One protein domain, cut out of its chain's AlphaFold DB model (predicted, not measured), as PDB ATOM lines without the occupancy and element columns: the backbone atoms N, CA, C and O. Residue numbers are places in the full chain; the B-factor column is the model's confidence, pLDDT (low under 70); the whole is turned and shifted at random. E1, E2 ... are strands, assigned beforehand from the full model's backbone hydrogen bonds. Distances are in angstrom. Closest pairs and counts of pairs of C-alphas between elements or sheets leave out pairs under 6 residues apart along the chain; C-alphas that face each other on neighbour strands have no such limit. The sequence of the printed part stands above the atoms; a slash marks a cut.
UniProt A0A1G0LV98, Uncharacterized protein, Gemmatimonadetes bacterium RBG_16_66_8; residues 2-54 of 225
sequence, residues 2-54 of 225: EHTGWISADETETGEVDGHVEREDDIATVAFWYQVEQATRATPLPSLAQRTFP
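Overview. This is residues 2 to 54 of the 225 residues of an uncharacterized protein of Gemmatimonadetes bacterium RBG_16_66_8 (UniProt A0A1G0LV98). This domain has little regular structure: a small two-strand hairpin, E1 and E2, sits at one end, and from it a long strandless loop, residues 23 to 54, runs out and folds back, its far turn, residues 32 to 38, sticking out free. The printed part has 53 residues with no named helix and two antiparallel strands, E1 then E2, all strand by class, though these hold only 9 residues. It is extended, with a radius of gyration of the C-alphas of 15.4 A, and flat, spanning 46 by 27 by 13 A.

Along the chain. E1 is residues 4 to 7, 9.1 A long, from C-alpha 4 at (-43.454, -116.505, -14.707). E2 is residues 18 to 22, 10.1 A long, ending with C-alpha 22 at (-43.985, -119.212, -18.516).

Arrangement. E1 and E2 form a hairpin over a short link of 10 residues, antiparallel at 123 degrees between their directions. N 7 and O 18, 2.9 A apart, and N 5 and O 21, 3.0 A apart, are within hydrogen-bond range.

Size, cuts and confidence. The C-alphas of Gly 15 and Val 36, the two farthest apart, are 46.1 A apart. The printed part has no cut. Confidence is under 70 at residue 2, residues 25 to 33 and residue 41.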
ATOM      1  N   GLU A   2     -36.704-114.546 -12.930       64.31
ATOM      2  CA  GLU A   2     -38.166-114.461 -12.903       64.31
ATOM      3  C   GLU A   2     -38.634-114.732 -14.332       64.31
ATOM      4  O   GLU A   2     -38.216-114.028 -15.248       64.31
ATOM      5  N   HIS A   3     -39.362-115.828 -14.526       71.75
ATOM      6  CA  HIS A   3     -39.779-116.326 -15.843       71.75
ATOM      7  C   HIS A   3     -41.285-116.628 -15.896       71.75
ATOM      8  O   HIS A   3     -41.805-117.090 -16.904       71.75
ATOM      9  N   THR A   4     -42.004-116.347 -14.808       82.50
ATOM     10  CA  THR A   4     -43.454-116.505 -14.707       82.50
ATOM     11  C   THR A   4     -44.134-115.149 -14.689       82.50
ATOM     12  O   THR A   4     -43.604-114.203 -14.115       82.50
ATOM     13  N   GLY A   5     -45.353-115.060 -15.200       80.31
ATOM     14  CA  GLY A   5     -46.211-113.925 -14.890       80.31
ATOM     15  C   GLY A   5     -47.577-114.023 -15.547       80.31
ATOM     16  O   GLY A   5     -47.989-115.090 -15.997       80.31
ATOM     17  N   TRP A   6     -48.269-112.886 -15.572       86.06
ATOM     18  CA  TRP A   6     -49.646-112.786 -16.048       86.06
ATOM     19  C   TRP A   6     -49.772-113.120 -17.536       86.06
ATOM     20  O   TRP A   6     -49.077-112.522 -18.362       86.06
ATOM     21  N   ILE A   7     -50.680-114.044 -17.854       85.69
ATOM     22  CA  ILE A   7     -51.103-114.439 -19.199       85.69
ATOM     23  C   ILE A   7     -52.637-114.496 -19.239       85.69
ATOM     24  O   ILE A   7     -53.294-114.930 -18.289       85.69
ATOM     25  N   SER A   8     -53.218-114.039 -20.347       84.19
ATOM     26  CA  SER A   8     -54.663-114.015 -20.551       84.19
ATOM     27  C   SER A   8     -55.253-115.412 -20.785       84.19
ATOM     28  O   SER A   8     -54.592-116.308 -21.305       84.19
ATOM     29  N   ALA A   9     -56.532-115.582 -20.445       86.62
ATOM     30  CA  ALA A   9     -57.275-116.842 -20.551       86.62
ATOM     31  C   ALA A   9     -57.217-117.511 -21.936       86.62
ATOM     32  O   ALA A   9     -57.184-118.733 -22.059       86.62
ATOM     33  N   ASP A  10     -57.194-116.724 -23.008       83.56
ATOM     34  CA  ASP A  10     -57.107-117.237 -24.374       83.56
ATOM     35  C   ASP A  10     -55.723-117.808 -24.726       83.56
ATOM     36  O   ASP A  10     -55.605-118.532 -25.712       83.56
ATOM     37  N   GLU A  11     -54.699-117.558 -23.914       85.19
ATOM     38  CA  GLU A  11     -53.324-118.029 -24.105       85.19
ATOM     39  C   GLU A  11     -52.903-119.101 -23.079       85.19
ATOM     40  O   GLU A  11     -51.794-119.634 -23.161       85.19
ATOM     41  N   THR A  12     -53.781-119.480 -22.145       87.44
ATOM     42  CA  THR A  12     -53.553-120.583 -21.196       87.44
ATOM     43  C   THR A  12     -54.215-121.879 -21.664       87.44
ATOM     44  O   THR A  12     -55.229-121.875 -22.368       87.44
ATOM     45  N   GLU A  13     -53.641-123.023 -21.286       90.44
ATOM     46  CA  GLU A  13     -54.247-124.345 -21.515       90.44
ATOM     47  C   GLU A  13     -55.542-124.541 -20.718       90.44
ATOM     48  O   GLU A  13     -56.430-125.271 -21.157       90.44
ATOM     49  N   THR A  14     -55.665-123.875 -19.568       88.38
ATOM     50  CA  THR A  14     -56.841-123.953 -18.692       88.38
ATOM     51  C   THR A  14     -58.022-123.137 -19.211       88.38
ATOM     52  O   THR A  14     -59.158-123.428 -18.847       88.38
ATOM     53  N   GLY A  15     -57.783-122.131 -20.059       88.12
ATOM     54  CA  GLY A  15     -58.820-121.181 -20.464       88.12
ATOM     55  C   GLY A  15     -59.136-120.130 -19.395       88.12
ATOM     56  O   GLY A  15     -60.136-119.426 -19.517       88.12
ATOM     57  N   GLU A  16     -58.305-120.016 -18.358       88.19
ATOM     58  CA  GLU A  16     -58.425-119.041 -17.271       88.19
ATOM     59  C   GLU A  16     -57.204-118.117 -17.244       88.19
ATOM     60  O   GLU A  16     -56.114-118.497 -17.676       88.19
ATOM     61  N   VAL A  17     -57.380-116.889 -16.757       87.00
ATOM     62  CA  VAL A  17     -56.264-115.958 -16.544       87.00
ATOM     63  C   VAL A  17     -55.344-116.533 -15.468       87.00
ATOM     64  O   VAL A  17     -55.821-116.921 -14.406       87.00
ATOM     65  N   ASP A  18     -54.032-116.553 -15.710       85.88
ATOM     66  CA  ASP A  18     -53.065-117.099 -14.754       85.88
ATOM     67  C   ASP A  18     -51.828-116.197 -14.634       85.88
ATOM     68  O   ASP A  18     -51.257-115.742 -15.624       85.88
ATOM     69  N   GLY A  19     -51.434-115.917 -13.390       85.56
ATOM     70  CA  GLY A  19     -50.254-115.136 -13.024       85.56
ATOM     71  C   GLY A  19     -48.943-115.924 -12.977       85.56
ATOM     72  O   GLY A  19     -47.903-115.329 -12.728       85.56
ATOM     73  N   HIS A  20     -48.978-117.247 -13.135       86.56
ATOM     74  CA  HIS A  20     -47.836-118.147 -12.964       86.56
ATOM     75  C   HIS A  20     -47.663-119.041 -14.194       86.56
ATOM     76  O   HIS A  20     -47.622-120.266 -14.100       86.56
ATOM     77  N   VAL A  21     -47.569-118.412 -15.360       85.88
ATOM     78  CA  VAL A  21     -47.326-119.071 -16.647       85.88
ATOM     79  C   VAL A  21     -45.961-118.649 -17.166       85.88
ATOM     80  O   VAL A  21     -45.567-117.504 -16.940       85.88
ATOM     81  N   GLU A  22     -45.251-119.549 -17.855       84.06
ATOM     82  CA  GLU A  22     -43.985-119.212 -18.516       84.06
ATOM     83  C   GLU A  22     -44.195-118.019 -19.457       84.06
ATOM     84  O   GLU A  22     -44.955-118.100 -20.430       84.06
ATOM     85  N   ARG A  23     -43.537-116.905 -19.147       75.00
ATOM     86  CA  ARG A  23     -43.528-115.712 -19.983       75.00
ATOM     87  C   ARG A  23     -42.424-115.843 -21.005       75.00
ATOM     88  O   ARG A  23     -41.333-116.312 -20.706       75.00
ATOM     89  N   GLU A  24     -42.727-115.416 -22.219       71.38
ATOM     90  CA  GLU A  24     -41.733-115.453 -23.284       71.38
ATOM     91  C   GLU A  24     -40.810-114.240 -23.249       71.38
ATOM     92  O   GLU A  24     -39.794-114.254 -23.923       71.38
ATOM     93  N   ASP A  25     -41.094-113.211 -22.446       62.59
ATOM     94  CA  ASP A  25     -40.184-112.082 -22.281       62.59
ATOM     95  C   ASP A  25     -38.804-112.563 -21.812       62.59
ATOM     96  O   ASP A  25     -38.575-112.930 -20.657       62.59
ATOM     97  N   ASP A  26     -37.884-112.576 -22.770       62.38
ATOM     98  CA  ASP A  26     -36.549-113.114 -22.625       62.38
ATOM     99  C   ASP A  26     -35.762-112.340 -21.563       62.38
ATOM    100  O   ASP A  26     -35.268-111.239 -21.800       62.38
ATOM    101  N   ILE A  27     -35.551-112.998 -20.423       59.12
ATOM    102  CA  ILE A  27     -34.472-112.746 -19.460       59.12
ATOM    103  C   ILE A  27     -34.569-111.384 -18.746       59.12
ATOM    104  O   ILE A  27     -34.033-110.370 -19.188       59.12
ATOM    105  N   ALA A  28     -35.082-111.395 -17.516       57.25
ATOM    106  CA  ALA A  28     -34.788-110.339 -16.550       57.25
ATOM    107  C   ALA A  28     -33.372-110.526 -15.969       57.25
ATOM    108  O   ALA A  28     -33.049-111.578 -15.405       57.25
ATOM    109  N   THR A  29     -32.515-109.506 -16.082       58.69
ATOM    110  CA  THR A  29     -31.236-109.461 -15.360       58.69
ATOM    111  C   THR A  29     -31.427-108.728 -14.037       58.69
ATOM    112  O   THR A  29     -31.985-107.636 -13.980       58.69
ATOM    113  N   VAL A  30     -30.965-109.337 -12.947       61.81
ATOM    114  CA  VAL A  30     -30.936-108.700 -11.627       61.81
ATOM    115  C   VAL A  30     -29.475-108.453 -11.284       61.81
ATOM    116  O   VAL A  30     -28.680-109.392 -11.246       61.81
ATOM    117  N   ALA A  31     -29.111-107.192 -11.065       64.38
ATOM    118  CA  ALA A  31     -27.787-106.825 -10.587       64.38
ATOM    119  C   ALA A  31     -27.792-106.766  -9.053       64.38
ATOM    120  O   ALA A  31     -28.575-106.024  -8.457       64.38
ATOM    121  N   PHE A  32     -26.901-107.522  -8.410       64.62
ATOM    122  CA  PHE A  32     -26.667-107.417  -6.972       64.62
ATOM    123  C   PHE A  32     -25.560-106.391  -6.710       64.62
ATOM    124  O   PHE A  32     -24.402-106.613  -7.050       64.62
ATOM    125  N   TRP A  33     -25.907-105.271  -6.074       64.69
ATOM    126  CA  TRP A  33     -24.976-104.164  -5.790       64.69
ATOM    127  C   TRP A  33     -23.863-104.493  -4.780       64.69
ATOM    128  O   TRP A  33     -22.900-103.743  -4.671       64.69
ATOM    129  N   TYR A  34     -23.968-105.611  -4.057       79.62
ATOM    130  CA  TYR A  34     -23.004-106.025  -3.027       79.62
ATOM    131  C   TYR A  34     -22.099-107.178  -3.468       79.62
ATOM    132  O   TYR A  34     -21.482-107.841  -2.635       79.62
ATOM    133  N   GLN A  35     -22.040-107.462  -4.767       74.44
ATOM    134  CA  GLN A  35     -21.221-108.555  -5.258       74.44
ATOM    135  C   GLN A  35     -19.737-108.159  -5.248       74.44
ATOM    136  O   GLN A  35     -19.317-107.261  -5.970       74.44
ATOM    137  N   VAL A  36     -18.948-108.825  -4.403       79.38
ATOM    138  CA  VAL A  36     -17.504-108.559  -4.247       79.38
ATOM    139  C   VAL A  36     -16.673-109.295  -5.307       79.38
ATOM    140  O   VAL A  36     -15.619-108.818  -5.715       79.38
ATOM    141  N   GLU A  37     -17.158-110.442  -5.783       81.44
ATOM    142  CA  GLU A  37     -16.466-111.296  -6.754       81.44
ATOM    143  C   GLU A  37     -17.119-111.232  -8.140       81.44
ATOM    144  O   GLU A  37     -18.315-110.973  -8.269       81.44
ATOM    145  N   GLN A  38     -16.355-111.503  -9.203       80.25
ATOM    146  CA  GLN A  38     -16.894-111.544 -10.564       80.25
ATOM    147  C   GLN A  38     -17.973-112.630 -10.694       80.25
ATOM    148  O   GLN A  38     -17.744-113.788 -10.349       80.25
ATOM    149  N   ALA A  39     -19.142-112.271 -11.233       75.56
ATOM    150  CA  ALA A  39     -20.210-113.234 -11.487       75.56
ATOM    151  C   ALA A  39     -19.727-114.306 -12.464       75.56
ATOM    152  O   ALA A  39     -19.308-114.004 -13.584       75.56
ATOM    153  N   THR A  40     -19.808-115.567 -12.054       72.38
ATOM    154  CA  THR A  40     -19.549-116.692 -12.943       72.38
ATOM    155  C   THR A  40     -20.817-117.002 -13.731       72.38
ATOM    156  O   THR A  40     -21.924-117.074 -13.194       72.38
ATOM    157  N   ARG A  41     -20.682-117.151 -15.052       68.06
ATOM    158  CA  ARG A  41     -21.810-117.498 -15.918       68.06
ATOM    159  C   ARG A  41     -22.146-118.976 -15.725       68.06
ATOM    160  O   ARG A  41     -21.522-119.832 -16.339       68.06
ATOM    161  N   ALA A  42     -23.130-119.264 -14.880       72.00
ATOM    162  CA  ALA A  42     -23.535-120.635 -14.574       72.00
ATOM    163  C   ALA A  42     -24.425-121.278 -15.656       72.00
ATOM    164  O   ALA A  42     -24.535-122.500 -15.707       72.00
ATOM    165  N   THR A  43     -25.050-120.482 -16.534       73.38
ATOM    166  CA  THR A  43     -26.040-120.979 -17.506       73.38
ATOM    167  C   THR A  43     -25.752-120.452 -18.919       73.38
ATOM    168  O   THR A  43     -25.574-119.236 -19.102       73.38
ATOM    169  N   PRO A  44     -25.680-121.326 -19.943       78.38
ATOM    170  CA  PRO A  44     -25.624-120.882 -21.331       78.38
ATOM    171  C   PRO A  44     -26.928-120.156 -21.677       78.38
ATOM    172  O   PRO A  44     -28.008-120.585 -21.286       78.38
ATOM    173  N   LEU A  45     -26.825-119.040 -22.400       76.62
ATOM    174  CA  LEU A  45     -28.031-118.355 -22.871       76.62
ATOM    175  C   LEU A  45     -28.582-119.123 -24.076       76.62
ATOM    176  O   LEU A  45     -27.769-119.589 -24.884       76.62
ATOM    177  N   PRO A  46     -29.914-119.217 -24.238       79.00
ATOM    178  CA  PRO A  46     -30.494-119.753 -25.459       79.00
ATOM    179  C   PRO A  46     -29.976-118.988 -26.684       79.00
ATOM    180  O   PRO A  46     -29.721-117.776 -26.636       79.00
ATOM    181  N   SER A  47     -29.793-119.704 -27.792       85.12
ATOM    182  CA  SER A  47     -29.376-119.104 -29.064       85.12
ATOM    183  C   SER A  47     -30.364-118.025 -29.524       85.12
ATOM    184  O   SER A  47     -31.508-117.997 -29.077       85.12
ATOM    185  N   LEU A  48     -29.942-117.136 -30.431       81.81
ATOM    186  CA  LEU A  48     -30.851-116.145 -31.023       81.81
ATOM    187  C   LEU A  48     -32.086-116.823 -31.631       81.81
ATOM    188  O   LEU A  48     -33.197-116.427 -31.325       81.81
ATOM    189  N   ALA A  49     -31.894-117.903 -32.392       84.38
ATOM    190  CA  ALA A  49     -32.992-118.627 -33.031       84.38
ATOM    191  C   ALA A  49     -34.030-119.187 -32.038       84.38
ATOM    192  O   ALA A  49     -35.190-119.329 -32.393       84.38
ATOM    193  N   GLN A  50     -33.628-119.491 -30.800       80.62
ATOM    194  CA  GLN A  50     -34.536-119.961 -29.743       80.62
ATOM    195  C   GLN A  50     -35.277-118.824 -29.025       80.62
ATOM    196  O   GLN A  50     -36.161-119.108 -28.225       80.62
ATOM    197  N   ARG A  51     -34.889-117.571 -29.283       78.94
ATOM    198  CA  ARG A  51     -35.426-116.344 -28.672       78.94
ATOM    199  C   ARG A  51     -36.067-115.407 -29.700       78.94
ATOM    200  O   ARG A  51     -36.578-114.349 -29.367       78.94
ATOM    201  N   THR A  52     -36.010-115.764 -30.980       82.00
ATOM    202  CA  THR A  52     -36.678-115.017 -32.042       82.00
ATOM    203  C   THR A  52     -38.115-115.503 -32.149       82.00
ATOM    204  O   THR A  52     -38.357-116.661 -32.490       82.00
ATOM    205  N   PHE A  53     -39.067-114.611 -31.892       83.50
ATOM    206  CA  PHE A  53     -40.481-114.905 -32.099       83.50
ATOM    207  C   PHE A  53     -40.857-114.948 -33.574       83.50
ATOM    208  O   PHE A  53     -40.232-114.254 -34.384       83.50
ATOM    209  N   PRO A  54     -41.870-115.756 -33.938       87.00
ATOM    210  CA  PRO A  54     -42.436-115.681 -35.272       87.00
ATOM    211  C   PRO A  54     -43.005-114.281 -35.508       87.00
ATOM    212  O   PRO A  54     -43.595-113.682 -34.606       87.00
TER     213      PRO A  54